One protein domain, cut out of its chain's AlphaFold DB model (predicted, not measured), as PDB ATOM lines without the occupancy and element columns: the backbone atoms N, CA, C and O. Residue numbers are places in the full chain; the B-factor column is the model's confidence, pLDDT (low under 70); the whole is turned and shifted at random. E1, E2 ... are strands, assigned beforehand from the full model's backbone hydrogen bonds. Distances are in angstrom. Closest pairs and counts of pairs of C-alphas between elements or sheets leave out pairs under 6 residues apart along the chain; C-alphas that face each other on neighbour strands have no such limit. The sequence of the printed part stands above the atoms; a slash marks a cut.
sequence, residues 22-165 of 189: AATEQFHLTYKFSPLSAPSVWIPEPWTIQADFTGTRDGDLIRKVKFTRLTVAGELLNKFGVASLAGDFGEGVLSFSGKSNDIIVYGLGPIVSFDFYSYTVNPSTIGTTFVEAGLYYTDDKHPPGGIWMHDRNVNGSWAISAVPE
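Overview. This is residues 22 to 165 of the 189 residues of the protein "PEP-CTERM sorting domain-containing protein" of Pseudoduganella danionis (UniProt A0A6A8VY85). Two antiparallel sheets lie face to face as a sandwich, a five-stranded one and a twisted four-stranded one, with their strands crossed at 48 degrees. The edge strands E3 and E4 come close to each other on one side of the sandwich, while E8 and E9 stay apart on the other, and long loops reach out beyond the sheets. The printed part has 144 residues with no named helix and nine named strands, E1 to E9 in chain order; the sheets run E4 E5 E6 E7 E8 and E3 E2 E1 E9. The class is all strand, though only 66 of the 144 residues are in named strands. The whole is compact, with a radius of gyration of the C-alphas of 15.1 A, and only just elongated, spanning 47 by 31 by 26 A.

Arrangement. In the larger sheet E4, residues 79 to 83, E5, 103 to 108, E6, 112 to 118, E7, 131 to 137, and E8, 147 to 151, form a meander, each strand the antiparallel neighbour of the one before. Across E4 and E5, N 81 and O 106 are 2.8 A apart; across E5 and E6, N 105 and O 116, 2.8 A; across E6 and E7, N 113 and O 136, 2.9 A; across E7 and E8, N 133 and O 149, 2.9 A, each within hydrogen-bond range. In the other sheet E1, residues 24 to 32, E2, 48 to 58, and E3, 61 to 72, form a second meander, and E9, 159 to 162, is the antiparallel neighbour of E1. Within hydrogen-bond range are N 29 and O 51 of E1 and E2, 2.8 A, N 52 and O 69 of E2 and E3, 2.9 A, and N 28 and O 161 of E1 and E9, 2.9 A. E2 bends by 79 degrees at residue 55 and E3 by 98 degrees at residue 64. Between the sheets, the closest C-alphas of E3 and E4 are those of Lys 66 and Val 82, 7.2 A apart.

Along the chain. E1 begins at C-alpha 24, (-9.970, -20.836, 81.057), and measures 25.8 A from first to last C-alpha. E2 measures 26.1 A, E3 23.0 A, E7 20.1 A and E6 19.9 A. E9 ends at C-alpha 162, (-12.935, -10.418, 79.825).

Size, cuts and confidence. The C-alphas farthest apart, those of Ala 22 and Pro 39, are 47.8 A apart. The printed part has no cut. The links E1 to E2, E4 to E5 and E6 to E7 are long. The mean pLDDT of the printed part is 74.8; 55 residues are under 70, among them 35 to 45, 119 to 131 and 133 to 146.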
ATOM      1  N   ALA A  22     -15.890 -24.490  78.148       61.12
ATOM      2  CA  ALA A  22     -15.533 -24.114  79.520       61.12
ATOM      3  C   ALA A  22     -14.019 -23.822  79.641       61.12
ATOM      4  O   ALA A  22     -13.333 -24.315  80.539       61.12
ATOM      5  N   ALA A  23     -13.485 -23.085  78.670       76.19
ATOM      6  CA  ALA A  23     -12.098 -22.711  78.581       76.19
ATOM      7  C   ALA A  23     -11.770 -21.745  79.712       76.19
ATOM      8  O   ALA A  23     -12.606 -20.980  80.200       76.19
ATOM      9  N   THR A  24     -10.526 -21.824  80.153       86.50
ATOM     10  CA  THR A  24      -9.970 -20.836  81.057       86.50
ATOM     11  C   THR A  24      -9.791 -19.532  80.286       86.50
ATOM     12  O   THR A  24      -8.974 -19.463  79.375       86.50
ATOM     13  N   GLU A  25     -10.558 -18.515  80.660       91.12
ATOM     14  CA  GLU A  25     -10.493 -17.157  80.126       91.12
ATOM     15  C   GLU A  25      -9.641 -16.266  81.043       91.12
ATOM     16  O   GLU A  25      -9.483 -16.546  82.237       91.12
ATOM     17  N   GLN A  26      -9.108 -15.176  80.488       93.50
ATOM     18  CA  GLN A  26      -8.421 -14.133  81.246       93.50
ATOM     19  C   GLN A  26      -9.367 -12.960  81.523       93.50
ATOM     20  O   GLN A  26     -10.098 -12.500  80.644       93.50
ATOM     21  N   PHE A  27      -9.314 -12.443  82.746       94.12
ATOM     22  CA  PHE A  27     -10.161 -11.366  83.231       94.12
ATOM     23  C   PHE A  27      -9.340 -10.269  83.894       94.12
ATOM     24  O   PHE A  27      -8.279 -10.520  84.473       94.12
ATOM     25  N   HIS A  28      -9.888  -9.059  83.837       94.19
ATOM     26  CA  HIS A  28      -9.409  -7.904  84.578       94.19
ATOM     27  C   HIS A  28     -10.508  -7.416  85.524       94.19
ATOM     28  O   HIS A  28     -11.621  -7.119  85.079       94.19
ATOM     29  N   LEU A  29     -10.182  -7.335  86.814       92.19
ATOM     30  CA  LEU A  29     -11.002  -6.747  87.869       92.19
ATOM     31  C   LEU A  29     -10.456  -5.361  88.207       92.19
ATOM     32  O   LEU A  29      -9.261  -5.189  88.438       92.19
ATOM     33  N   THR A  30     -11.353  -4.393  88.320       92.25
ATOM     34  CA  THR A  30     -11.106  -3.136  89.019       92.25
ATOM     35  C   THR A  30     -12.203  -2.934  90.055       92.25
ATOM     36  O   THR A  30     -13.388  -3.069  89.750       92.25
ATOM     37  N   TYR A  31     -11.802  -2.582  91.272       88.38
ATOM     38  CA  TYR A  31     -12.695  -2.158  92.338       88.38
ATOM     39  C   TYR A  31     -12.192  -0.852  92.935       88.38
ATOM     40  O   TYR A  31     -11.004  -0.728  93.225       88.38
ATOM     41  N   LYS A  32     -13.079   0.124  93.130       88.19
ATOM     42  CA  LYS A  32     -12.734   1.389  93.792       88.19
ATOM     43  C   LYS A  32     -13.507   1.512  95.089       88.19
ATOM     44  O   LYS A  32     -14.734   1.580  95.062       88.19
ATOM     45  N   PHE A  33     -12.805   1.583  96.209       80.75
ATOM     46  CA  PHE A  33     -13.447   1.919  97.467       80.75
ATOM     47  C   PHE A  33     -13.824   3.393  97.487       80.75
ATOM     48  O   PHE A  33     -13.069   4.257  97.031       80.75
ATOM     49  N   SER A  34     -14.987   3.678  98.066       73.44
ATOM     50  CA  SER A  34     -15.333   5.048  98.430       73.44
ATOM     51  C   SER A  34     -14.324   5.582  99.459       73.44
ATOM     52  O   SER A  34     -13.856   4.805 100.297       73.44
ATOM     53  N   PRO A  35     -13.978   6.884  99.428       67.62
ATOM     54  CA  PRO A  35     -13.120   7.478 100.445       67.62
ATOM     55  C   PRO A  35     -13.685   7.207 101.842       67.62
ATOM     56  O   PRO A  35     -14.873   7.424 102.091       67.62
ATOM     57  N   LEU A  36     -12.840   6.733 102.756       62.41
ATOM     58  CA  LEU A  36     -13.223   6.573 104.152       62.41
ATOM     59  C   LEU A  36     -13.263   7.951 104.814       62.41
ATOM     60  O   LEU A  36     -12.229   8.570 105.053       62.41
ATOM     61  N   SER A  37     -14.457   8.410 105.177       53.41
ATOM     62  CA  SER A  37     -14.628   9.504 106.133       53.41
ATOM     63  C   SER A  37     -14.652   8.946 107.560       53.41
ATOM     64  O   SER A  37     -15.658   9.021 108.263       53.41
ATOM     65  N   ALA A  38     -13.544   8.349 108.007       54.56
ATOM     66  CA  ALA A  38     -13.393   7.984 109.412       54.56
ATOM     67  C   ALA A  38     -12.812   9.180 110.197       54.56
ATOM     68  O   ALA A  38     -11.846   9.790 109.739       54.56
ATOM     69  N   PRO A  39     -13.345   9.519 111.389       50.28
ATOM     70  CA  PRO A  39     -12.900  10.682 112.166       50.28
ATOM     71  C   PRO A  39     -11.437  10.618 112.649       50.28
ATOM     72  O   PRO A  39     -10.919  11.622 113.126       50.28
ATOM     73  N   SER A  40     -10.766   9.469 112.528       53.66
ATOM     74  CA  SER A  40      -9.396   9.237 113.010       53.66
ATOM     75  C   SER A  40      -8.369   8.904 111.919       53.66
ATOM     76  O   SER A  40      -7.177   8.901 112.212       53.66
ATOM     77  N   VAL A  41      -8.790   8.639 110.678       56.53
ATOM     78  CA  VAL A  41      -7.890   8.318 109.558       56.53
ATOM     79  C   VAL A  41      -8.469   8.946 108.298       56.53
ATOM     80  O   VAL A  41      -9.381   8.403 107.678       56.53
ATOM     81  N   TRP A  42      -7.968  10.130 107.944       53.03
ATOM     82  CA  TRP A  42      -8.341  10.776 106.692       53.03
ATOM     83  C   TRP A  42      -7.478  10.195 105.578       53.03
ATOM     84  O   TRP A  42      -6.294  10.512 105.478       53.03
ATOM     85  N   ILE A  43      -8.062   9.317 104.767       62.56
ATOM     86  CA  ILE A  43      -7.456   8.880 103.511       62.56
ATOM     87  C   ILE A  43      -8.070   9.761 102.418       62.56
ATOM     88  O   ILE A  43      -9.249   9.581 102.104       62.56
ATOM     89  N   PRO A  44      -7.314  10.725 101.859       54.75
ATOM     90  CA  PRO A  44      -7.846  11.686 100.893       54.75
ATOM     91  C   PRO A  44      -8.364  11.022  99.619       54.75
ATOM     92  O   PRO A  44      -9.251  11.555  98.952       54.75
ATOM     93  N   GLU A  45      -7.762   9.891  99.249       69.19
ATOM     94  CA  GLU A  45      -7.899   9.310  97.922       69.19
ATOM     95  C   GLU A  45      -8.606   7.951  97.969       69.19
ATOM     96  O   GLU A  45      -8.278   7.105  98.806       69.19
ATOM     97  N   PRO A  46      -9.571   7.706  97.065       73.62
ATOM     98  CA  PRO A  46     -10.205   6.405  96.941       73.62
ATOM     99  C   PRO A  46      -9.171   5.341  96.569       73.62
ATOM    100  O   PRO A  46      -8.398   5.496  95.619       73.62
ATOM    101  N   TRP A  47      -9.181   4.226  97.292       80.31
ATOM    102  CA  TRP A  47      -8.309   3.101  96.981       80.31
ATOM    103  C   TRP A  47      -8.848   2.322  95.801       80.31
ATOM    104  O   TRP A  47     -10.037   2.016  95.728       80.31
ATOM    105  N   THR A  48      -7.950   1.964  94.890       87.50
ATOM    106  CA  THR A  48      -8.277   1.069  93.784       87.50
ATOM    107  C   THR A  48      -7.602  -0.277  94.013       87.50
ATOM    108  O   THR A  48      -6.388  -0.333  94.217       87.50
ATOM    109  N   ILE A  49      -8.386  -1.351  93.958       87.38
ATOM    110  CA  ILE A  49      -7.897  -2.710  93.742       87.38
ATOM    111  C   ILE A  49      -7.957  -2.974  92.244       87.38
ATOM    112  O   ILE A  49      -8.995  -2.773  91.613       87.38
ATOM    113  N   GLN A  50      -6.857  -3.450  91.680       92.62
ATOM    114  CA  GLN A  50      -6.812  -3.945  90.312       92.62
ATOM    115  C   GLN A  50      -6.223  -5.339  90.313       92.62
ATOM    116  O   GLN A  50      -5.226  -5.586  90.989       92.62
ATOM    117  N   ALA A  51      -6.810  -6.244  89.548       91.62
ATOM    118  CA  ALA A  51      -6.332  -7.607  89.510       91.62
ATOM    119  C   ALA A  51      -6.496  -8.228  88.127       91.62
ATOM    120  O   ALA A  51      -7.530  -8.058  87.484       91.62
ATOM    121  N   ASP A  52      -5.489  -8.989  87.713       93.44
ATOM    122  CA  ASP A  52      -5.584  -9.872  86.555       93.44
ATOM    123  C   ASP A  52      -5.696 -11.301  87.067       93.44
ATOM    124  O   ASP A  52      -4.954 -11.713  87.971       93.44
ATOM    125  N   PHE A  53      -6.625 -12.061  86.503       92.62
ATOM    126  CA  PHE A  53      -6.863 -13.439  86.903       92.62
ATOM    127  C   PHE A  53      -7.372 -14.274  85.742       92.62
ATOM    128  O   PHE A  53      -7.850 -13.764  84.731       92.62
ATOM    129  N   THR A  54      -7.276 -15.584  85.902       93.56
ATOM    130  CA  THR A  54      -7.897 -16.550  85.004       93.56
ATOM    131  C   THR A  54      -9.062 -17.244  85.689       93.56
ATOM    132  O   THR A  54      -9.026 -17.428  86.906       93.56
ATOM    133  N   GLY A  55     -10.059 -17.680  84.926       92.38
ATOM    134  CA  GLY A  55     -11.183 -18.454  85.452       92.38
ATOM    135  C   GLY A  55     -12.031 -19.075  84.350       92.38
ATOM    136  O   GLY A  55     -11.748 -18.906  83.167       92.38
ATOM    137  N   THR A  56     -13.080 -19.792  84.729       91.88
ATOM    138  CA  THR A  56     -14.068 -20.354  83.799       91.88
ATOM    139  C   THR A  56     -15.367 -19.572  83.934       91.88
ATOM    140  O   THR A  56     -15.945 -19.530  85.022       91.88
ATOM    141  N   ARG A  57     -15.828 -18.951  82.844       89.50
ATOM    142  CA  ARG A  57     -17.113 -18.243  82.823       89.50
ATOM    143  C   ARG A  57     -18.276 -19.239  82.868       89.50
ATOM    144  O   ARG A  57     -18.296 -20.207  82.111       89.50
ATOM    145  N   ASP A  58     -19.260 -18.945  83.710       87.38
ATOM    146  CA  ASP A  58     -20.520 -19.674  83.857       87.38
ATOM    147  C   ASP A  58     -21.661 -18.660  84.087       87.38
ATOM    148  O   ASP A  58     -22.007 -18.299  85.213       87.38
ATOM    149  N   GLY A  59     -22.179 -18.089  82.993       87.31
ATOM    150  CA  GLY A  59     -23.160 -17.001  83.055       87.31
ATOM    151  C   GLY A  59     -22.587 -15.714  83.667       87.31
ATOM    152  O   GLY A  59     -21.617 -15.161  83.149       87.31
ATOM    153  N   ASP A  60     -23.209 -15.227  84.748       85.44
ATOM    154  CA  ASP A  60     -22.727 -14.071  85.531       85.44
ATOM    155  C   ASP A  60     -21.526 -14.423  86.425       85.44
ATOM    156  O   ASP A  60     -20.863 -13.527  86.944       85.44
ATOM    157  N   LEU A  61     -21.236 -15.714  86.605       87.50
ATOM    158  CA  LEU A  61     -20.181 -16.190  87.488       87.50
ATOM    159  C   LEU A  61     -18.884 -16.452  86.724       87.50
ATOM    160  O   LEU A  61     -18.866 -16.836  85.552       87.50
ATOM    161  N   ILE A  62     -17.781 -16.297  87.440       90.19
ATOM    162  CA  ILE A  62     -16.446 -16.716  87.054       90.19
ATOM    163  C   ILE A  62     -15.944 -17.627  88.163       90.19
ATOM    164  O   ILE A  62     -15.801 -17.221  89.315       90.19
ATOM    165  N   ARG A  63     -15.702 -18.879  87.798       89.19
ATOM    166  CA  ARG A  63     -15.334 -19.965  88.705       89.19
ATOM    167  C   ARG A  63     -13.860 -20.315  88.542       89.19
ATOM    168  O   ARG A  63     -13.233 -19.908  87.559       89.19
ATOM    169  N   LYS A  64     -13.308 -21.102  89.471       88.69
ATOM    170  CA  LYS A  64     -11.896 -21.543  89.444       88.69
ATOM    171  C   LYS A  64     -10.926 -20.367  89.308       88.69
ATOM    172  O   LYS A  64      -9.960 -20.425  88.544       88.69
ATOM    173  N   VAL A  65     -11.224 -19.282  90.019       89.00
ATOM    174  CA  VAL A  65     -10.471 -18.032  89.934       89.00
ATOM    175  C   VAL A  65      -9.029 -18.252  90.386       89.00
ATOM    176  O   VAL A  65      -8.767 -18.770  91.471       89.00
ATOM    177  N   LYS A  66      -8.082 -17.823  89.554       90.06
ATOM    178  CA  LYS A  66      -6.652 -17.838  89.855       90.06
ATOM    179  C   LYS A  66      -6.041 -16.496  89.492       90.06
ATOM    180  O   LYS A  66      -5.871 -16.185  88.315       90.06
ATOM    181  N   PHE A  67      -5.699 -15.711  90.505       89.25
ATOM    182  CA  PHE A  67      -5.047 -14.422  90.310       89.25
ATOM    183  C   PHE A  67      -3.610 -14.590  89.819       89.25
ATOM    184  O   PHE A  67      -2.874 -15.473  90.263       89.25
ATOM    185  N   THR A  68      -3.216 -13.724  88.895       90.38
ATOM    186  CA  THR A  68      -1.858 -13.628  88.345       90.38
ATOM    187  C   THR A  68      -1.211 -12.292  88.671       90.38
ATOM    188  O   THR A  68       0.014 -12.196  88.703       90.38
ATOM    189  N   ARG A  69      -2.023 -11.264  88.941       91.00
ATOM    190  CA  ARG A  69      -1.568  -9.938  89.345       91.00
ATOM    191  C   ARG A  69      -2.577  -9.318  90.298       91.00
ATOM    192  O   ARG A  69      -3.775  -9.432  90.058       91.00
ATOM    193  N   LEU A  70      -2.086  -8.625  91.319       89.56
ATOM    194  CA  LEU A  70      -2.909  -7.857  92.244       89.56
ATOM    195  C   LEU A  70      -2.182  -6.568  92.636       89.56
ATOM    196  O   LEU A  70      -1.055  -6.609  93.129       89.56
ATOM    197  N   THR A  71      -2.841  -5.440  92.406       89.00
ATOM    198  CA  THR A  71      -2.405  -4.102  92.792       89.00
ATOM    199  C   THR A  71      -3.429  -3.521  93.757       89.00
ATOM    200  O   THR A  71      -4.628  -3.561  93.475       89.00
ATOM    201  N   VAL A  72      -2.977  -2.947  94.867       83.94
ATOM    202  CA  VAL A  72      -3.836  -2.339  95.889       83.94
ATOM    203  C   VAL A  72      -3.308  -0.954  96.204       83.94
ATOM    204  O   VAL A  72      -2.139  -0.810  96.541       83.94
ATOM    205  N   ALA A  73      -4.154   0.068  96.068       81.81
ATOM    206  CA  ALA A  73      -3.751   1.462  96.274       81.81
ATOM    207  C   ALA A  73      -2.489   1.847  95.461       81.81
ATOM    208  O   ALA A  73      -1.656   2.621  95.911       81.81
ATOM    209  N   GLY A  74      -2.343   1.278  94.256       84.25
ATOM    210  CA  GLY A  74      -1.177   1.476  93.385       84.25
ATOM    211  C   GLY A  74       0.011   0.544  93.658       84.25
ATOM    212  O   GLY A  74       0.872   0.406  92.791       84.25
ATOM    213  N   GLU A  75       0.029  -0.160  94.790       83.62
ATOM    214  CA  GLU A  75       1.116  -1.059  95.181       83.62
ATOM    215  C   GLU A  75       0.913  -2.476  94.648       83.62
ATOM    216  O   GLU A  75      -0.136  -3.093  94.841       83.62
ATOM    217  N   LEU A  76       1.934  -3.017  93.982       86.62
ATOM    218  CA  LEU A  76       1.921  -4.390  93.480       86.62
ATOM    219  C   LEU A  76       2.207  -5.377  94.619       86.62
ATOM    220  O   LEU A  76       3.259  -5.314  95.261       86.62
ATOM    221  N   LEU A  77       1.325  -6.360  94.802       83.62
ATOM    222  CA  LEU A  77       1.571  -7.475  95.713       83.62
ATOM    223  C   LEU A  77       2.385  -8.555  94.997       83.62
ATOM    224  O   LEU A  77       1.988  -9.069  93.950       83.62
ATOM    225  N   ASN A  78       3.547  -8.895  95.556       78.69
ATOM    226  CA  ASN A  78       4.501  -9.821  94.938       78.69
ATOM    227  C   ASN A  78       4.312 -11.276  95.395       78.69
ATOM    228  O   ASN A  78       4.820 -12.195  94.749       78.69
ATOM    229  N   LYS A  79       3.573 -11.496  96.485       80.88
ATOM    230  CA  LYS A  79       3.147 -12.814  96.957       80.88
ATOM    231  C   LYS A  79       1.699 -12.720  97.397       80.88
ATOM    232  O   LYS A  79       1.379 -11.904  98.251       80.88
ATOM    233  N   PHE A  80       0.830 -13.559  96.859       82.94
ATOM    234  CA  PHE A  80      -0.554 -13.628  97.309       82.94
ATOM    235  C   PHE A  80      -1.101 -15.043  97.157       82.94
ATOM    236  O   PHE A  80      -0.655 -15.813  96.304       82.94
ATOM    237  N   GLY A  81      -2.041 -15.383  98.029       78.94
ATOM    238  CA  GLY A  81      -2.818 -16.606  97.995       78.94
ATOM    239  C   GLY A  81      -4.290 -16.292  97.768       78.94
ATOM    240  O   GLY A  81      -4.761 -15.181  98.007       78.94
ATOM    241  N   VAL A  82      -5.007 -17.295  97.278       79.06
ATOM    242  CA  VAL A  82      -6.446 -17.228  97.036       79.06
ATOM    243  C   VAL A  82      -7.069 -18.366  97.817       79.06
ATOM    244  O   VAL A  82      -6.642 -19.513  97.677       79.06
ATOM    245  N   ALA A  83      -8.051 -18.051  98.643       74.06
ATOM    246  CA  ALA A  83      -8.876 -19.034  99.321       74.06
ATOM    247  C   ALA A  83     -10.343 -18.787  98.965       74.06
ATOM    248  O   ALA A  83     -10.742 -17.670  98.646       74.06
ATOM    249  N   SER A  84     -11.144 -19.844  99.004       72.25
ATOM    250  CA  SER A  84     -12.600 -19.713  99.016       72.25
ATOM    251  C   SER A  84     -13.013 -19.329 100.436       72.25
ATOM    252  O   SER A  84     -12.510 -19.941 101.386       72.25
ATOM    253  N   LEU A  85     -13.927 -18.371 100.602       65.06
ATOM    254  CA  LEU A  85     -14.788 -18.409 101.784       65.06
ATOM    255  C   LEU A  85     -15.770 -19.565 101.567       65.06
ATOM    256  O   LEU A  85     -15.854 -20.163 100.495       65.06
ATOM    257  N   ALA A  86     -16.377 -20.053 102.634       58.84
ATOM    258  CA  ALA A  86     -17.256 -21.200 102.509       58.84
ATOM    259  C   ALA A  86     -18.510 -20.811 101.700       58.84
ATOM    260  O   ALA A  86     -19.359 -20.087 102.215       58.84
ATOM    261  N   GLY A  87     -18.632 -21.352 100.488       56.78
ATOM    262  CA  GLY A  87     -19.804 -21.224  99.621       56.78
ATOM    263  C   GLY A  87     -20.070 -22.491  98.821       56.78
ATOM    264  O   GLY A  87     -19.271 -23.431  98.824       56.78
ATOM    265  N   ASP A  88     -21.210 -22.516  98.128       57.38
ATOM    266  CA  ASP A  88     -21.817 -23.719  97.532       57.38
ATOM    267  C   ASP A  88     -20.920 -24.491  96.546       57.38
ATOM    268  O   ASP A  88     -21.178 -25.659  96.255       57.38
ATOM    269  N   PHE A  89     -19.866 -23.860  96.024       64.38
ATOM    270  CA  PHE A  89     -19.021 -24.424  94.970       64.38
ATOM    271  C   PHE A  89     -17.677 -24.988  95.457       64.38
ATOM    272  O   PHE A  89     -16.999 -25.657  94.677       64.38
ATOM    273  N   GLY A  90     -17.282 -24.747  96.716       73.88
ATOM    274  CA  GLY A  90     -15.991 -25.202  97.261       73.88
ATOM    275  C   GLY A  90     -14.754 -24.620  96.556       73.88
ATOM    276  O   GLY A  90     -13.658 -25.169  96.667       73.88
ATOM    277  N   GLU A  91     -14.928 -23.535  95.802       81.62
ATOM    278  CA  GLU A  91     -13.903 -22.863  95.005       81.62
ATOM    279  C   GLU A  91     -14.155 -21.352  94.994       81.62
ATOM    280  O   GLU A  91     -15.288 -20.915  95.173       81.62
ATOM    281  N   GLY A  92     -13.111 -20.560  94.726       81.69
ATOM    282  CA  GLY A  92     -13.250 -19.110  94.607       81.69
ATOM    283  C   GLY A  92     -14.139 -18.717  93.423       81.69
ATOM    284  O   GLY A  92     -13.871 -19.121  92.281       81.69
ATOM    285  N   VAL A  93     -15.164 -17.909  93.697       85.12
ATOM    286  CA  VAL A  93     -16.128 -17.401  92.714       85.12
ATOM    287  C   VAL A  93     -16.119 -15.875  92.710       85.12
ATOM    288  O   VAL A  93     -16.103 -15.229  93.756       85.12
ATOM    289  N   LEU A  94     -16.154 -15.290  91.517       87.00
ATOM    290  CA  LEU A  94     -16.422 -13.869  91.300       87.00
ATOM    291  C   LEU A  94     -17.637 -13.721  90.388       87.00
ATOM    292  O   LEU A  94     -17.871 -14.591  89.553       87.00
ATOM    293  N   SER A  95     -18.375 -12.616  90.476       86.25
ATOM    294  CA  SER A  95     -19.451 -12.315  89.527       86.25
ATOM    295  C   SER A  95     -19.249 -10.981  88.811       86.25
ATOM    296  O   SER A  95     -18.720 -10.021  89.381       86.25
ATOM    297  N   PHE A  96     -19.683 -10.894  87.548       84.31
ATOM    298  CA  PHE A  96     -19.620  -9.639  86.782       84.31
ATOM    299  C   PHE A  96     -20.492  -8.560  87.425       84.31
ATOM    300  O   PHE A  96     -20.090  -7.400  87.494       84.31
ATOM    301  N   SER A  97     -21.655  -8.957  87.945       80.12
ATOM    302  CA  SER A  97     -22.559  -8.087  88.704       80.12
ATOM    303  C   SER A  97     -22.035  -7.660  90.083       80.12
ATOM    304  O   SER A  97     -22.648  -6.809  90.724       80.12
ATOM    305  N   GLY A  98     -20.974  -8.299  90.583       76.12
ATOM    306  CA  GLY A  98     -20.493  -8.136  91.953       76.12
ATOM    307  C   GLY A  98     -21.456  -8.640  93.036       76.12
ATOM    308  O   GLY A  98     -21.226  -8.336  94.200       76.12
ATOM    309  N   LYS A  99     -22.540  -9.361  92.693       73.00
ATOM    310  CA  LYS A  99     -23.581  -9.865  93.621       73.00
ATOM    311  C   LYS A  99     -23.312 -11.242  94.223       73.00
ATOM    312  O   LYS A  99     -23.861 -11.546  95.282       73.00
ATOM    313  N   SER A 100     -22.480 -12.047  93.568       75.12
ATOM    314  CA  SER A 100     -22.225 -13.439  93.944       75.12
ATOM    315  C   SER A 100     -20.733 -13.736  93.925       75.12
ATOM    316  O   SER A 100     -20.246 -14.476  93.073       75.12
ATOM    317  N   ASN A 101     -20.006 -13.099  94.837       77.88
ATOM    318  CA  ASN A 101     -18.591 -13.364  95.039       77.88
ATOM    319  C   ASN A 101     -18.431 -14.240  96.274       77.88
ATOM    320  O   ASN A 101     -19.107 -14.018  97.274       77.88
ATOM    321  N   ASP A 102     -17.515 -15.188  96.197       81.06
ATOM    322  CA  ASP A 102     -17.029 -15.951  97.328       81.06
ATOM    323  C   ASP A 102     -15.521 -16.125  97.156       81.06
ATOM    324  O   ASP A 102     -15.046 -17.001  96.428       81.06
ATOM    325  N   ILE A 103     -14.759 -15.207  97.746       83.19
ATOM    326  CA  ILE A 103     -13.311 -15.194  97.596       83.19
ATOM    327  C   ILE A 103     -12.630 -14.505  98.768       83.19
ATOM    328  O   ILE A 103     -13.116 -13.489  99.262       83.19
ATOM    329  N   ILE A 104     -11.469 -15.028  99.154       83.88
ATOM    330  CA  ILE A 104     -10.437 -14.313  99.905       83.88
ATOM    331  C   ILE A 104      -9.204 -14.259  99.027       83.88
ATOM    332  O   ILE A 104      -8.723 -15.283  98.536       83.88
ATOM    333  N   VAL A 105      -8.644 -13.071  98.902       83.25
ATOM    334  CA  VAL A 105      -7.300 -12.867  98.396       83.25
ATOM    335  C   VAL A 105      -6.495 -12.234  99.507       83.25
ATOM    336  O   VAL A 105      -6.836 -11.155  99.975       83.25
ATOM    337  N   TYR A 106      -5.435 -12.908  99.922       83.44
ATOM    338  CA  TYR A 106      -4.501 -12.378 100.904       83.44
ATOM    339  C   TYR A 106      -3.133 -12.240 100.255       83.44
ATOM    340  O   TYR A 106      -2.737 -13.073  99.438       83.44
ATOM    341  N   GLY A 107      -2.392 -11.195 100.590       79.19
ATOM    342  CA  GLY A 107      -1.113 -10.928  99.961       79.19
ATOM    343  C   GLY A 107      -0.158 -10.130 100.821       79.19
ATOM    344  O   GLY A 107      -0.538  -9.446 101.763       79.19
ATOM    345  N   LEU A 108       1.113 -10.245 100.466       74.75
ATOM    346  CA  LEU A 108       2.215  -9.488 101.019       74.75
ATOM    347  C   LEU A 108       2.855  -8.721  99.861       74.75
ATOM    348  O   LEU A 108       3.168  -9.286  98.810       74.75
ATOM    349  N   GLY A 109       3.001  -7.421 100.050       67.31
ATOM    350  CA  GLY A 109       3.870  -6.549  99.280       67.31
ATOM    351  C   GLY A 109       5.147  -6.238 100.068       67.31
ATOM    352  O   GLY A 109       5.339  -6.743 101.175       67.31
ATOM    353  N   PRO A 110       6.036  -5.395  99.521       65.88
ATOM    354  CA  PRO A 110       7.286  -5.019 100.185       65.88
ATOM    355  C   PRO A 110       7.085  -4.339 101.544       65.88
ATOM    356  O   PRO A 110       7.906  -4.518 102.436       65.88
ATOM    357  N   ILE A 111       6.005  -3.566 101.681       62.59
ATOM    358  CA  ILE A 111       5.693  -2.777 102.880       62.59
ATOM    359  C   ILE A 111       4.247  -2.953 103.362       62.59
ATOM    360  O   ILE A 111       3.863  -2.331 104.353       62.59
ATOM    361  N   VAL A 112       3.456  -3.796 102.686       62.03
ATOM    362  CA  VAL A 112       2.029  -3.988 102.969       62.03
ATOM    363  C   VAL A 112       1.656  -5.458 103.145       62.03
ATOM    364  O   VAL A 112       2.140  -6.298 102.395       62.03
ATOM    365  N   SER A 113       0.758  -5.781 104.074       69.25
ATOM    366  CA  SER A 113      -0.061  -6.998 103.985       69.25
ATOM    367  C   SER A 113      -1.497  -6.625 103.647       69.25
ATOM    368  O   SER A 113      -1.974  -5.561 104.037       69.25
ATOM    369  N   PHE A 114      -2.170  -7.470 102.880       75.25
ATOM    370  CA  PHE A 114      -3.478  -7.182 102.320       75.25
ATOM    371  C   PHE A 114      -4.395  -8.380 102.458       75.25
ATOM    372  O   PHE A 114      -3.983  -9.484 102.119       75.25
ATOM    373  N   ASP A 115      -5.635  -8.127 102.854       75.69
ATOM    374  CA  ASP A 115      -6.722  -9.095 102.807       75.69
ATOM    375  C   ASP A 115      -7.883  -8.462 102.050       75.69
ATOM    376  O   ASP A 115      -8.291  -7.353 102.374       75.69
ATOM    377  N   PHE A 116      -8.427  -9.155 101.058       75.69
ATOM    378  CA  PHE A 116      -9.630  -8.766 100.336       75.69
ATOM    379  C   PHE A 116     -10.586  -9.920 100.282       75.69
ATOM    380  O   PHE A 116     -10.219 -11.011  99.843       75.69
ATOM    381  N   TYR A 117     -11.823  -9.670 100.674       75.31
ATOM    382  CA  TYR A 117     -12.849 -10.676 100.557       75.31
ATOM    383  C   TYR A 117     -14.199 -10.106 100.188       75.31
ATOM    384  O   TYR A 117     -14.571  -8.973 100.502       75.31
ATOM    385  N   SER A 118     -14.946 -10.958  99.508       70.94
ATOM    386  CA  SER A 118     -16.345 -10.753  99.202       70.94
ATOM    387  C   SER A 118     -17.015 -12.111  99.323       70.94
ATOM    388  O   SER A 118     -16.525 -13.077  98.739       70.94
ATOM    389  N   TYR A 119     -18.072 -12.194 100.130       67.50
ATOM    390  CA  TYR A 119     -18.858 -13.415 100.285       67.50
ATOM    391  C   TYR A 119     -20.353 -13.125 100.155       67.50
ATOM    392  O   TYR A 119     -20.850 -12.061 100.544       67.50
ATOM    393  N   THR A 120     -21.087 -14.094  99.617       63.28
ATOM    394  CA  THR A 120     -22.547 -14.092  99.587       63.28
ATOM    395  C   THR A 120     -23.059 -14.750 100.863       63.28
ATOM    396  O   THR A 120     -22.906 -15.950 101.049       63.28
ATOM    397  N   VAL A 121     -23.687 -13.974 101.754       52.75
ATOM    398  CA  VAL A 121     -24.169 -14.465 103.065       52.75
ATOM    399  C   VAL A 121     -25.163 -15.628 102.935       52.75
ATOM    400  O   VAL A 121     -25.241 -16.461 103.835       52.75
ATOM    401  N   ASN A 122     -25.927 -15.702 101.838       56.22
ATOM    402  CA  ASN A 122     -26.823 -16.822 101.551       56.22
ATOM    403  C   ASN A 122     -27.202 -16.842 100.048       56.22
ATOM    404  O   ASN A 122     -27.720 -15.835  99.562       56.22
ATOM    405  N   PRO A 123     -27.029 -17.967  99.326       48.72
ATOM    406  CA  PRO A 123     -27.326 -18.102  97.889       48.72
ATOM    407  C   PRO A 123     -28.798 -17.836  97.517       48.72
ATOM    408  O   PRO A 123     -29.097 -17.478  96.380       48.72
ATOM    409  N   SER A 124     -29.726 -17.955  98.473       51.16
ATOM    410  CA  SER A 124     -31.148 -17.600  98.300       51.16
ATOM    411  C   SER A 124     -31.455 -16.111  98.518       51.16
ATOM    412  O   SER A 124     -32.587 -15.672  98.315       51.16
ATOM    413  N   THR A 125     -30.453 -15.313  98.898       50.16
ATOM    414  CA  THR A 125     -30.583 -13.869  99.137       50.16
ATOM    415  C   THR A 125     -29.830 -13.133  98.036       50.16
ATOM    416  O   THR A 125     -28.604 -13.145  97.984       50.16
ATOM    417  N   ILE A 126     -30.562 -12.503  97.118       43.38
ATOM    418  CA  ILE A 126     -29.954 -11.726  96.033       43.38
ATOM    419  C   ILE A 126     -29.385 -10.431  96.626       43.38
ATOM    420  O   ILE A 126     -30.130  -9.499  96.923       43.38
ATOM    421  N   GLY A 127     -28.063 -10.379  96.771       49.41
ATOM    422  CA  GLY A 127     -27.316  -9.195  97.186       49.41
ATOM    423  C   GLY A 127     -26.004  -9.577  97.864       49.41
ATOM    424  O   GLY A 127     -26.009 -10.192  98.929       49.41
ATOM    425  N   THR A 128     -24.870  -9.178  97.285       52.00
ATOM    426  CA  THR A 128     -23.623  -9.089  98.053       52.00
ATOM    427  C   THR A 128     -23.854  -8.167  99.230       52.00
ATOM    428  O   THR A 128     -24.523  -7.141  99.114       52.00
ATOM    429  N   THR A 129     -23.302  -8.531 100.376       54.16
ATOM    430  CA  THR A 129     -23.635  -7.859 101.631       54.16
ATOM    431  C   THR A 129     -22.516  -6.925 102.114       54.16
ATOM    432  O   THR A 129     -22.691  -6.323 103.168       54.16
ATOM    433  N   PHE A 130     -21.425  -6.724 101.344       63.56
ATOM    434  CA  PHE A 130     -20.072  -7.068 101.810       63.56
ATOM    435  C   PHE A 130     -18.906  -7.095 100.789       63.56
ATOM    436  O   PHE A 130     -18.671  -8.151 100.193       63.56
ATOM    437  N   VAL A 131     -18.134  -6.019 100.609       69.62
ATOM    438  CA  VAL A 131     -16.724  -6.088 100.164       69.62
ATOM    439  C   VAL A 131     -15.854  -5.460 101.242       69.62
ATOM    440  O   VAL A 131     -16.108  -4.335 101.673       69.62
ATOM    441  N   GLU A 132     -14.823  -6.176 101.672       73.56
ATOM    442  CA  GLU A 132     -13.893  -5.690 102.689       73.56
ATOM    443  C   GLU A 132     -12.457  -5.817 102.190       73.56
ATOM    444  O   GLU A 132     -12.100  -6.785 101.512       73.56
ATOM    445  N   ALA A 133     -11.649  -4.807 102.504       66.62
ATOM    446  CA  ALA A 133     -10.217  -4.823 102.273       66.62
ATOM    447  C   ALA A 133      -9.465  -4.281 103.486       66.62
ATOM    448  O   ALA A 133      -9.715  -3.157 103.919       66.62
ATOM    449  N   GLY A 134      -8.522  -5.056 104.008       69.38
ATOM    450  CA  GLY A 134      -7.549  -4.609 104.997       69.38
ATOM    451  C   GLY A 134      -6.203  -4.355 104.329       69.38
ATOM    452  O   GLY A 134      -5.748  -5.190 103.551       69.38
ATOM    453  N   LEU A 135      -5.557  -3.230 104.628       64.44
ATOM    454  CA  LEU A 135      -4.180  -2.946 104.226       64.44
ATOM    455  C   LEU A 135      -3.352  -2.580 105.455       64.44
ATOM    456  O   LEU A 135      -3.618  -1.581 106.118       64.44
ATOM    457  N   TYR A 136      -2.328  -3.366 105.754       69.62
ATOM    458  CA  TYR A 136      -1.464  -3.158 106.907       69.62
ATOM    459  C   TYR A 136      -0.101  -2.688 106.457       69.62
ATOM    460  O   TYR A 136       0.569  -3.392 105.711       69.62
ATOM    461  N   TYR A 137       0.320  -1.528 106.941       63.78
ATOM    462  CA  TYR A 137       1.643  -0.988 106.667       63.78
ATOM    463  C   TYR A 137       2.647  -1.468 107.713       63.78
ATOM    464  O   TYR A 137       2.312  -1.636 108.885       63.78
ATOM    465  N   THR A 138       3.884  -1.675 107.273       63.34
ATOM    466  CA  THR A 138       5.008  -2.119 108.118       63.34
ATOM    467  C   THR A 138       6.138  -1.087 108.191       63.34
ATOM    468  O   THR A 138       7.249  -1.425 108.587       63.34
ATOM    469  N   ASP A 139       5.869   0.163 107.804       67.12
ATOM    470  CA  ASP A 139       6.853   1.246 107.790       67.12
ATOM    471  C   ASP A 139       6.605   2.300 108.886       67.12
ATOM    472  O   ASP A 139       5.533   2.373 109.486       67.12
ATOM    473  N   ASP A 140       7.609   3.149 109.118       64.44
ATOM    474  CA  ASP A 140       7.569   4.208 110.136       64.44
ATOM    475  C   ASP A 140       6.721   5.427 109.721       64.44
ATOM    476  O   ASP A 140       6.609   6.401 110.470       64.44
ATOM    477  N   LYS A 141       6.172   5.428 108.499       66.00
ATOM    478  CA  LYS A 141       5.431   6.564 107.930       66.00
ATOM    479  C   LYS A 141       3.923   6.439 108.126       66.00
ATOM    480  O   LYS A 141       3.220   7.431 107.930       66.00
ATOM    481  N   HIS A 142       3.433   5.268 108.530       64.94
ATOM    482  CA  HIS A 142       2.012   4.999 108.726       64.94
ATOM    483  C   HIS A 142       1.711   4.579 110.178       64.94
ATOM    484  O   HIS A 142       2.552   3.961 110.831       64.94
ATOM    485  N   PRO A 143       0.517   4.898 110.721       56.78
ATOM    486  CA  PRO A 143       0.137   4.473 112.062       56.78
ATOM    487  C   PRO A 143       0.131   2.938 112.187       56.78
ATOM    488  O   PRO A 143      -0.376   2.259 111.287       56.78
ATOM    489  N   PRO A 144       0.618   2.372 113.307       54.00
ATOM    490  CA  PRO A 144       0.467   0.946 113.570       54.00
ATOM    491  C   PRO A 144      -1.025   0.594 113.665       54.00
ATOM    492  O   PRO A 144      -1.764   1.239 114.408       54.00
ATOM    493  N   GLY A 145      -1.472  -0.427 112.926       60.97
ATOM    494  CA  GLY A 145      -2.851  -0.937 113.022       60.97
ATOM    495  C   GLY A 145      -3.550  -1.283 111.708       60.97
ATOM    496  O   GLY A 145      -4.603  -1.909 111.746       60.97
ATOM    497  N   GLY A 146      -2.963  -0.947 110.558       68.06
ATOM    498  CA  GLY A 146      -3.600  -1.163 109.259       68.06
ATOM    499  C   GLY A 146      -4.880  -0.350 109.068       68.06
ATOM    500  O   GLY A 146      -5.409   0.288 109.975       68.06
ATOM    501  N   ILE A 147      -5.354  -0.322 107.836       70.75
ATOM    502  CA  ILE A 147      -6.527   0.426 107.422       70.75
ATOM    503  C   ILE A 147      -7.515  -0.581 106.861       70.75
ATOM    504  O   ILE A 147      -7.211  -1.309 105.918       70.75
ATOM    505  N   TRP A 148      -8.704  -0.591 107.449       73.50
ATOM    506  CA  TRP A 148      -9.806  -1.436 107.031       73.50
ATOM    507  C   TRP A 148     -10.834  -0.620 106.262       73.50
ATOM    508  O   TRP A 148     -11.397   0.347 106.781       73.50
ATOM    509  N   MET A 149     -11.080  -1.018 105.020       71.38
ATOM    510  CA  MET A 149     -12.136  -0.486 104.177       71.38
ATOM    511  C   MET A 149     -13.287  -1.480 104.118       71.38
ATOM    512  O   MET A 149     -13.096  -2.652 103.801       71.38
ATOM    513  N   HIS A 150     -14.490  -0.982 104.384       72.50
ATOM    514  CA  HIS A 150     -15.725  -1.747 104.288       72.50
ATOM    515  C   HIS A 150     -16.648  -1.040 103.306       72.50
ATOM    516  O   HIS A 150     -16.983   0.131 103.499       72.50
ATOM    517  N   ASP A 151     -17.087  -1.754 102.280       69.88
ATOM    518  CA  ASP A 151     -18.073  -1.264 101.334       69.88
ATOM    519  C   ASP A 151     -19.265  -2.217 101.291       69.88
ATOM    520  O   ASP A 151     -19.173  -3.383 100.907       69.88
ATOM    521  N   ARG A 152     -20.413  -1.702 101.728       68.31
ATOM    522  CA  ARG A 152     -21.677  -2.446 101.748       68.31
ATOM    523  C   ARG A 152     -22.499  -2.229 100.476       68.31
ATOM    524  O   ARG A 152     -23.573  -2.808 100.355       68.31
ATOM    525  N   ASN A 153     -22.025  -1.399  99.543       64.56
ATOM    526  CA  ASN A 153     -22.719  -1.050  98.307       64.56
ATOM    527  C   ASN A 153     -21.825  -1.282  97.075       64.56
ATOM    528  O   ASN A 153     -21.532  -0.373  96.300       64.56
ATOM    529  N   VAL A 154     -21.455  -2.551  96.880       60.09
ATOM    530  CA  VAL A 154     -20.512  -3.093  95.874       60.09
ATOM    531  C   VAL A 154     -20.807  -2.669  94.422       60.09
ATOM    532  O   VAL A 154     -19.943  -2.721  93.551       60.09
ATOM    533  N   ASN A 155     -22.028  -2.221  94.135       58.75
ATOM    534  CA  ASN A 155     -22.566  -2.130  92.779       58.75
ATOM    535  C   ASN A 155     -22.045  -0.928  91.956       58.75
ATOM    536  O   ASN A 155     -22.226  -0.897  90.743       58.75
ATOM    537  N   GLY A 156     -21.439   0.088  92.587       60.00
ATOM    538  CA  GLY A 156     -21.051   1.332  91.901       60.00
ATOM    539  C   GLY A 156     -19.661   1.329  91.256       60.00
ATOM    540  O   GLY A 156     -19.433   2.049  90.284       60.00
ATOM    541  N   SER A 157     -18.722   0.546  91.790       76.56
ATOM    542  CA  SER A 157     -17.296   0.612  91.432       76.56
ATOM    543  C   SER A 157     -16.677  -0.729  91.040       76.56
ATOM    544  O   SER A 157     -15.508  -0.762  90.650       76.56
ATOM    545  N   TRP A 158     -17.449  -1.815  91.128       84.19
ATOM    546  CA  TRP A 158     -17.048  -3.152  90.707       84.19
ATOM    547  C   TRP A 158     -17.133  -3.296  89.191       84.19
ATOM    548  O   TRP A 158     -18.208  -3.185  88.601       84.19
ATOM    549  N   ALA A 159     -15.997  -3.566  88.556       88.62
ATOM    550  CA  ALA A 159     -15.925  -3.800  87.125       88.62
ATOM    551  C   ALA A 159     -15.056  -5.024  86.837       88.62
ATOM    552  O   ALA A 159     -13.856  -5.018  87.113       88.62
ATOM    553  N   ILE A 160     -15.656  -6.050  86.231       89.25
ATOM    554  CA  ILE A 160     -14.925  -7.178  85.649       89.25
ATOM    555  C   ILE A 160     -15.133  -7.176  84.142       89.25
ATOM    556  O   ILE A 160     -16.254  -7.052  83.652       89.25
ATOM    557  N   SER A 161     -14.046  -7.351  83.401       91.25
ATOM    558  CA  SER A 161     -14.079  -7.490  81.948       91.25
ATOM    559  C   SER A 161     -13.265  -8.701  81.513       91.25
ATOM    560  O   SER A 161     -12.224  -9.000  82.098       91.25
ATOM    561  N   ALA A 162     -13.753  -9.416  80.498       88.12
ATOM    562  CA  ALA A 162     -12.935 -10.418  79.825       88.12
ATOM    563  C   ALA A 162     -11.902  -9.720  78.949       88.12
ATOM    564  O   ALA A 162     -12.233  -8.794  78.203       88.12
ATOM    565  N   VAL A 163     -10.664 -10.190  79.029       85.81
ATOM    566  CA  VAL A 163      -9.590  -9.771  78.136       85.81
ATOM    567  C   VAL A 163      -9.772 -10.553  76.835       85.81
ATOM    568  O   VAL A 163      -9.708 -11.784  76.870       85.81
ATOM    569  N   PRO A 164     -10.047  -9.898  75.691       81.19
ATOM    570  CA  PRO A 164     -10.301 -10.627  74.461       81.19
ATOM    571  C   PRO A 164      -9.077 -11.448  74.067       81.19
ATOM    572  O   PRO A 164      -7.954 -10.940  74.030       81.19
ATOM    573  N   GLU A 165      -9.298 -12.716  73.736       76.88
ATOM    574  CA  GLU A 165      -8.226 -13.559  73.223       76.88
ATOM    575  C   GLU A 165      -7.666 -12.983  71.909       76.88
ATOM    576  O   GLU A 165      -8.422 -12.426  71.103       76.88
TER     577      GLU A 165